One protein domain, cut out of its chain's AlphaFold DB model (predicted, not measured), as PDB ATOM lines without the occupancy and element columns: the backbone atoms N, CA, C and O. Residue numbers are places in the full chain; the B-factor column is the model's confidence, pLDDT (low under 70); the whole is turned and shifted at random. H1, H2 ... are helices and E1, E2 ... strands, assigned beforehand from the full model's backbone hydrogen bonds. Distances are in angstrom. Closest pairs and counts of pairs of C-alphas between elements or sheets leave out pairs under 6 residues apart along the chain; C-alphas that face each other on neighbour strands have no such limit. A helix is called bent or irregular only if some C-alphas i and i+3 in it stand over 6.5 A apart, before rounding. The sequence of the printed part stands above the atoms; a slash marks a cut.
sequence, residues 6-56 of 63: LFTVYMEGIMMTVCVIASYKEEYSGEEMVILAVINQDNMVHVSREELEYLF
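Overview. This is residues 6 to 56 of the 63 residues of an uncharacterized protein of Syntrophomonadaceae bacterium (UniProt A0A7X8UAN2). A strongly twisted ribbon of three antiparallel strands, with E2 as its long, bent middle strand, makes the body, and a free tail ending in the short helix H1 sticks out from it. Two hairpins share E2: the turn of E1 and E2, with residues 10 to 15 standing free, sticks out at one end, while E2 and E3 run together toward the turn at residues 26 to 31; H1 covers neither face of the sheet. The printed part has 51 residues, with three named strands and one named helix in the order E1, E2, E3, H1; the sheet order is E1, E2, E3, and the class is mixed, helices and strands. The whole is flat, with spans of 42 by 30 by 14 A, and only just extended, close to loose, with a radius of gyration of the C-alphas of 15.2 A.

Arrangement. The sheet holds E2, residues 14 to 25, as its inner strand, with E1, residues 6 to 11, and E3, residues 32 to 39, as edge strands. The three form a meander, each strand the antiparallel neighbour of the one before. E2 bends by 75 degrees at residue 21. The hairpin E1 and E2 has directions 115 degrees apart; the C-alphas of Thr 8 and Thr 17 face each other at 4.3 A, and N 9 and O 16 are within hydrogen-bond range at 2.8 A. The hairpin E2 and E3 has directions 141 degrees apart; the C-alphas of Ser 23 and Val 34 face each other at 4.3 A, and N 35 and O 22, 2.8 A apart, are within hydrogen-bond range, as are N 19 and O 37 at 2.9 A. H1, residues 49 to 55, is not on the sheet, with 0 pairs of C-alphas within 10 A. H1 is apart from E1 and from E2. In H1 every O i to N i+4 pair is within hydrogen-bond range.

Along the chain. E2 is the longest strand, 12 residues and 27.8 A from first to last C-alpha, beginning at C-alpha 14 (-0.058, 70.160, -30.851). E3 measures 22.3 A and E1 15.6 A, the latter beginning at C-alpha 6 (-7.258, 84.209, -35.850). H1, 9.9 A long, ends at C-alpha 55 (-15.934, 84.067, -58.197).

Size, cuts and confidence. The two C-alphas farthest apart are those of Ser 29 and Glu 50, at 42.2 A. The link from E1 to E2 is tight; those from E2 to E3 and from E3 to H1 are short. Residues 41 to 56, of which 49 to 55 belong to H1, stand free. The printed part has no cut. Its mean pLDDT is 91.5, and no printed residue is under 70.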
ATOM      1  N   LEU A   6      -8.237  85.290 -35.755       92.75
ATOM      2  CA  LEU A   6      -7.258  84.209 -35.850       92.75
ATOM      3  C   LEU A   6      -6.379  84.179 -34.606       92.75
ATOM      4  O   LEU A   6      -5.872  85.212 -34.168       92.75
ATOM      5  N   PHE A   7      -6.147  82.986 -34.071       92.62
ATOM      6  CA  PHE A   7      -5.220  82.786 -32.964       92.62
ATOM      7  C   PHE A   7      -4.649  81.370 -32.974       92.62
ATOM      8  O   PHE A   7      -5.189  80.452 -33.592       92.62
ATOM      9  N   THR A   8      -3.522  81.208 -32.291       92.88
ATOM     10  CA  THR A   8      -2.844  79.923 -32.139       92.88
ATOM     11  C   THR A   8      -3.196  79.329 -30.786       92.88
ATOM     12  O   THR A   8      -3.048  79.994 -29.761       92.88
ATOM     13  N   VAL A   9      -3.642  78.077 -30.782       91.06
ATOM     14  CA  VAL A   9      -3.903  77.298 -29.570       91.06
ATOM     15  C   VAL A   9      -2.953  76.113 -29.483       91.06
ATOM     16  O   VAL A   9      -2.419  75.642 -30.489       91.06
ATOM     17  N   TYR A  10      -2.739  75.644 -28.259       92.94
ATOM     18  CA  TYR A  10      -2.006  74.420 -27.971       92.94
ATOM     19  C   TYR A  10      -2.999  73.405 -27.414       92.94
ATOM     20  O   TYR A  10      -3.549  73.610 -26.332       92.94
ATOM     21  N   MET A  11      -3.248  72.333 -28.156       86.88
ATOM     22  CA  MET A  11      -4.183  71.276 -27.774       86.88
ATOM     23  C   MET A  11      -3.470  69.935 -27.857       86.88
ATOM     24  O   MET A  11      -2.870  69.626 -28.879       86.88
ATOM     25  N   GLU A  12      -3.491  69.166 -26.767       90.50
ATOM     26  CA  GLU A  12      -2.848  67.840 -26.694       90.50
ATOM     27  C   GLU A  12      -1.361  67.838 -27.107       90.50
ATOM     28  O   GLU A  12      -0.842  66.875 -27.662       90.50
ATOM     29  N   GLY A  13      -0.650  68.941 -26.844       92.38
ATOM     30  CA  GLY A  13       0.756  69.098 -27.231       92.38
ATOM     31  C   GLY A  13       0.977  69.498 -28.696       92.38
ATOM     32  O   GLY A  13       2.122  69.614 -29.126       92.38
ATOM     33  N   ILE A  14      -0.095  69.742 -29.451       91.12
ATOM     34  CA  ILE A  14      -0.058  70.160 -30.851       91.12
ATOM     35  C   ILE A  14      -0.411  71.645 -30.941       91.12
ATOM     36  O   ILE A  14      -1.450  72.094 -30.452       91.12
ATOM     37  N   MET A  15       0.462  72.414 -31.592       92.19
ATOM     38  CA  MET A  15       0.202  73.813 -31.917       92.19
ATOM     39  C   MET A  15      -0.664  73.897 -33.174       92.19
ATOM     40  O   MET A  15      -0.287  73.361 -34.215       92.19
ATOM     41  N   MET A  16      -1.788  74.603 -33.099       93.62
ATOM     42  CA  MET A  16      -2.697  74.768 -34.232       93.62
ATOM     43  C   MET A  16      -3.225  76.196 -34.323       93.62
ATOM     44  O   MET A  16      -3.545  76.825 -33.315       93.62
ATOM     45  N   THR A  17      -3.324  76.716 -35.542       94.56
ATOM     46  CA  THR A  17      -3.967  78.005 -35.806       94.56
ATOM     47  C   THR A  17      -5.441  77.768 -36.091       94.56
ATOM     48  O   THR A  17      -5.797  76.894 -36.880       94.56
ATOM     49  N   VAL A  18      -6.308  78.543 -35.444       94.38
ATOM     50  CA  VAL A  18      -7.760  78.455 -35.609       94.38
ATOM     51  C   VAL A  18      -8.350  79.815 -35.970       94.38
ATOM     52  O   VAL A  18      -7.808  80.857 -35.600       94.38
ATOM     53  N   CYS A  19      -9.467  79.798 -36.697       94.81
ATOM     54  CA  CYS A  19     -10.266  80.974 -37.033       94.81
ATOM     55  C   CYS A  19     -11.691  80.828 -36.504       94.81
ATOM     56  O   CYS A  19     -12.304  79.765 -36.630       94.81
ATOM     57  N   VAL A  20     -12.233  81.904 -35.938       94.69
ATOM     58  CA  VAL A  20     -13.615  81.933 -35.448       94.69
ATOM     59  C   VAL A  20     -14.586  82.125 -36.597       94.69
ATOM     60  O   VAL A  20     -14.585  83.162 -37.262       94.69
ATOM     61  N   ILE A  21     -15.482  81.162 -36.788       95.19
ATOM     62  CA  ILE A  21     -16.492  81.219 -37.847       95.19
ATOM     63  C   ILE A  21     -17.805  81.798 -37.325       95.19
ATOM     64  O   ILE A  21     -18.397  82.666 -37.972       95.19
ATOM     65  N   ALA A  22     -18.255  81.332 -36.163       93.75
ATOM     66  CA  ALA A  22     -19.491  81.769 -35.526       93.75
ATOM     67  C   ALA A  22     -19.502  81.387 -34.042       93.75
ATOM     68  O   ALA A  22     -18.742  80.520 -33.614       93.75
ATOM     69  N   SER A  23     -20.411  81.993 -33.287       93.56
ATOM     70  CA  SER A  23     -20.832  81.515 -31.974       93.56
ATOM     71  C   SER A  23     -22.340  81.287 -31.969       93.56
ATOM     72  O   SER A  23     -23.075  81.893 -32.754       93.56
ATOM     73  N   TYR A  24     -22.800  80.380 -31.119       93.50
ATOM     74  CA  TYR A  24     -24.216  80.102 -30.919       93.50
ATOM     75  C   TYR A  24     -24.464  79.673 -29.476       93.50
ATOM     76  O   TYR A  24     -23.539  79.294 -28.761       93.50
ATOM     77  N   LYS A  25     -25.722  79.736 -29.047       95.69
ATOM     78  CA  LYS A  25     -26.138  79.230 -27.742       95.69
ATOM     79  C   LYS A  25     -26.727  77.840 -27.931       95.69
ATOM     80  O   LYS A  25     -27.666  77.691 -28.710       95.69
ATOM     81  N   GLU A  26     -26.165  76.835 -27.272       95.88
ATOM     82  CA  GLU A  26     -26.689  75.474 -27.354       95.88
ATOM     83  C   GLU A  26     -28.075  75.405 -26.699       95.88
ATOM     84  O   GLU A  26     -28.280  75.902 -25.592       95.88
ATOM     85  N   GLU A  27     -29.043  74.798 -27.388       92.00
ATOM     86  CA  GLU A  27     -30.450  74.820 -26.969       92.00
ATOM     87  C   GLU A  27     -30.702  74.074 -25.650       92.00
ATOM     88  O   GLU A  27     -31.542  74.499 -24.859       92.00
ATOM     89  N   TYR A  28     -29.972  72.983 -25.397       90.38
ATOM     90  CA  TYR A  28     -30.204  72.114 -24.240       90.38
ATOM     91  C   TYR A  28     -29.470  72.567 -22.973       90.38
ATOM     92  O   TYR A  28     -30.047  72.528 -21.889       90.38
ATOM     93  N   SER A  29     -28.209  72.983 -23.094       94.44
ATOM     94  CA  SER A  29     -27.379  73.404 -21.957       94.44
ATOM     95  C   SER A  29     -27.468  74.911 -21.689       94.44
ATOM     96  O   SER A  29     -27.241  75.368 -20.570       94.44
ATOM     97  N   GLY A  30     -27.807  75.701 -22.715       93.88
ATOM     98  CA  GLY A  30     -27.703  77.153 -22.683       93.88
ATOM     99  C   GLY A  30     -26.263  77.670 -22.734       93.88
ATOM    100  O   GLY A  30     -26.072  78.878 -22.575       93.88
ATOM    101  N   GLU A  31     -25.270  76.803 -22.943       95.50
ATOM    102  CA  GLU A  31     -23.864  77.190 -23.020       95.50
ATOM    103  C   GLU A  31     -23.551  77.934 -24.322       95.50
ATOM    104  O   GLU A  31     -24.167  77.716 -25.370       95.50
ATOM    105  N   GLU A  32     -22.594  78.857 -24.240       93.81
ATOM    106  CA  GLU A  32     -22.082  79.568 -25.404       93.81
ATOM    107  C   GLU A  32     -21.025  78.710 -26.099       93.81
ATOM    108  O   GLU A  32     -19.954  78.440 -25.557       93.81
ATOM    109  N   MET A  33     -21.335  78.300 -27.323       94.00
ATOM    110  CA  MET A  33     -20.495  77.459 -28.160       94.00
ATOM    111  C   MET A  33     -19.863  78.282 -29.277       94.00
ATOM    112  O   MET A  33     -20.461  79.227 -29.801       94.00
ATOM    113  N   VAL A  34     -18.654  77.898 -29.685       92.00
ATOM    114  CA  VAL A  34     -17.912  78.556 -30.767       92.00
ATOM    115  C   VAL A  34     -17.552  77.543 -31.847       92.00
ATOM    116  O   VAL A  34     -17.010  76.479 -31.566       92.00
ATOM    117  N   ILE A  35     -17.816  77.905 -33.100       93.88
ATOM    118  CA  ILE A  35     -17.399  77.147 -34.279       93.88
ATOM    119  C   ILE A  35     -16.033  77.665 -34.726       93.88
ATOM    120  O   ILE A  35     -15.893  78.834 -35.103       93.88
ATOM    121  N   LEU A  36     -15.038  76.778 -34.714       94.00
ATOM    122  CA  LEU A  36     -13.665  77.065 -35.121       94.00
ATOM    123  C   LEU A  36     -13.309  76.309 -36.402       94.00
ATOM    124  O   LEU A  36     -13.604  75.123 -36.533       94.00
ATOM    125  N   ALA A  37     -12.628  76.985 -37.325       93.94
ATOM    126  CA  ALA A  37     -11.949  76.345 -38.445       93.94
ATOM    127  C   ALA A  37     -10.466  76.178 -38.110       93.94
ATOM    128  O   ALA A  37      -9.800  77.155 -37.767       93.94
ATOM    129  N   VAL A  38      -9.946  74.956 -38.227       93.38
ATOM    130  CA  VAL A  38      -8.508  74.680 -38.113       93.38
ATOM    131  C   VAL A  38      -7.832  75.060 -39.421       93.38
ATOM    132  O   VAL A  38      -8.268  74.633 -40.489       93.38
ATOM    133  N   ILE A  39      -6.766  75.846 -39.336       92.25
ATOM    134  CA  ILE A  39      -6.039  76.362 -40.489       92.25
ATOM    135  C   ILE A  39      -4.639  75.752 -40.521       92.25
ATOM    136  O   ILE A  39      -3.904  75.787 -39.534       92.25
ATOM    137  N   ASN A  40      -4.267  75.217 -41.678       89.56
ATOM    138  CA  ASN A  40      -2.938  74.711 -41.985       89.56
ATOM    139  C   ASN A  40      -2.544  75.112 -43.418       89.56
ATOM    140  O   ASN A  40      -3.309  75.758 -44.129       89.56
ATOM    141  N   GLN A  41      -1.328  74.767 -43.841       85.94
ATOM    142  CA  GLN A  41      -0.856  75.121 -45.185       85.94
ATOM    143  C   GLN A  41      -1.647  74.423 -46.299       85.94
ATOM    144  O   GLN A  41      -1.806  74.999 -47.369       85.94
ATOM    145  N   ASP A  42      -2.183  73.231 -46.036       90.06
ATOM    146  CA  ASP A  42      -2.899  72.434 -47.036       90.06
ATOM    147  C   ASP A  42      -4.308  72.973 -47.328       90.06
ATOM    148  O   ASP A  42      -4.857  72.728 -48.401       90.06
ATOM    149  N   ASN A  43      -4.908  73.697 -46.376       87.44
ATOM    150  CA  ASN A  43      -6.269  74.222 -46.484       87.44
ATOM    151  C   ASN A  43      -6.353  75.754 -46.589       87.44
ATOM    152  O   ASN A  43      -7.454  76.301 -46.701       87.44
ATOM    153  N   MET A  44      -5.214  76.450 -46.575       87.94
ATOM    154  CA  MET A  44      -5.156  77.902 -46.702       87.94
ATOM    155  C   MET A  44      -5.122  78.315 -48.175       87.94
ATOM    156  O   MET A  44      -4.227  77.942 -48.927       87.94
ATOM    157  N   VAL A  45      -6.090  79.138 -48.577       88.19
ATOM    158  CA  VAL A  45      -6.147  79.725 -49.920       88.19
ATOM    159  C   VAL A  45      -5.981  81.233 -49.811       88.19
ATOM    160  O   VAL A  45      -6.743  81.905 -49.116       88.19
ATOM    161  N   HIS A  46      -4.991  81.765 -50.521       87.19
ATOM    162  CA  HIS A  46      -4.795  83.201 -50.683       87.19
ATOM    163  C   HIS A  46      -5.440  83.641 -51.992       87.19
ATOM    164  O   HIS A  46      -5.113  83.112 -53.050       87.19
ATOM    165  N   VAL A  47      -6.352  84.601 -51.914       88.94
ATOM    166  CA  VAL A  47      -7.086  85.124 -53.068       88.94
ATOM    167  C   VAL A  47      -7.241  86.630 -52.908       88.94
ATOM    168  O   VAL A  47      -7.395  87.123 -51.783       88.94
ATOM    169  N   SER A  48      -7.170  87.374 -54.012       92.56
ATOM    170  CA  SER A  48      -7.448  88.809 -53.967       92.56
ATOM    171  C   SER A  48      -8.928  89.045 -53.662       92.56
ATOM    172  O   SER A  48      -9.798  88.203 -53.910       92.56
ATOM    173  N   ARG A  49      -9.250  90.222 -53.126       85.62
ATOM    174  CA  ARG A  49     -10.652  90.586 -52.935       85.62
ATOM    175  C   ARG A  49     -11.388  90.673 -54.274       85.62
ATOM    176  O   ARG A  49     -12.533  90.234 -54.338       85.62
ATOM    177  N   GLU A  50     -10.751  91.213 -55.315       90.94
ATOM    178  CA  GLU A  50     -11.361  91.294 -56.646       90.94
ATOM    179  C   GLU A  50     -11.633  89.901 -57.229       90.94
ATOM    180  O   GLU A  50     -12.718  89.660 -57.751       90.94
ATOM    181  N   GLU A  51     -10.689  88.965 -57.093       88.50
ATOM    182  CA  GLU A  51     -10.858  87.573 -57.529       88.50
ATOM    183  C   GLU A  51     -11.999  86.879 -56.776       88.50
ATOM    184  O   GLU A  51     -12.831  86.202 -57.383       88.50
ATOM    185  N   LEU A  52     -12.086  87.082 -55.458       88.25
ATOM    186  CA  LEU A  52     -13.164  86.514 -54.655       88.25
ATOM    187  C   LEU A  52     -14.530  87.101 -55.043       88.25
ATOM    188  O   LEU A  52     -15.505  86.360 -55.128       88.25
ATOM    189  N   GLU A  53     -14.613  88.409 -55.292       88.06
ATOM    190  CA  GLU A  53     -15.842  89.068 -55.756       88.06
ATOM    191  C   GLU A  53     -16.231  88.635 -57.178       88.06
ATOM    192  O   GLU A  53     -17.421  88.549 -57.480       88.06
ATOM    193  N   TYR A  54     -15.259  88.314 -58.035       87.06
ATOM    194  CA  TYR A  54     -15.507  87.733 -59.353       87.06
ATOM    195  C   TYR A  54     -16.070  86.305 -59.262       87.06
ATOM    196  O   TYR A  54     -17.045  85.987 -59.941       87.06
ATOM    197  N   LEU A  55     -15.493  85.454 -58.404       85.56
ATOM    198  CA  LEU A  55     -15.934  84.067 -58.197       85.56
ATOM    199  C   LEU A  55     -17.262  83.972 -57.435       85.56
ATOM    200  O   LEU A  55     -18.085  83.100 -57.719       85.56
ATOM    201  N   PHE A  56     -17.486  84.882 -56.488       84.94
ATOM    202  CA  PHE A  56     -18.688  84.962 -55.662       84.94
ATOM    203  C   PHE A  56     -19.289  86.373 -55.727       84.94
ATOM    204  O   PHE A  56     -19.190  87.144 -54.761       84.94
TER     205      PHE A  56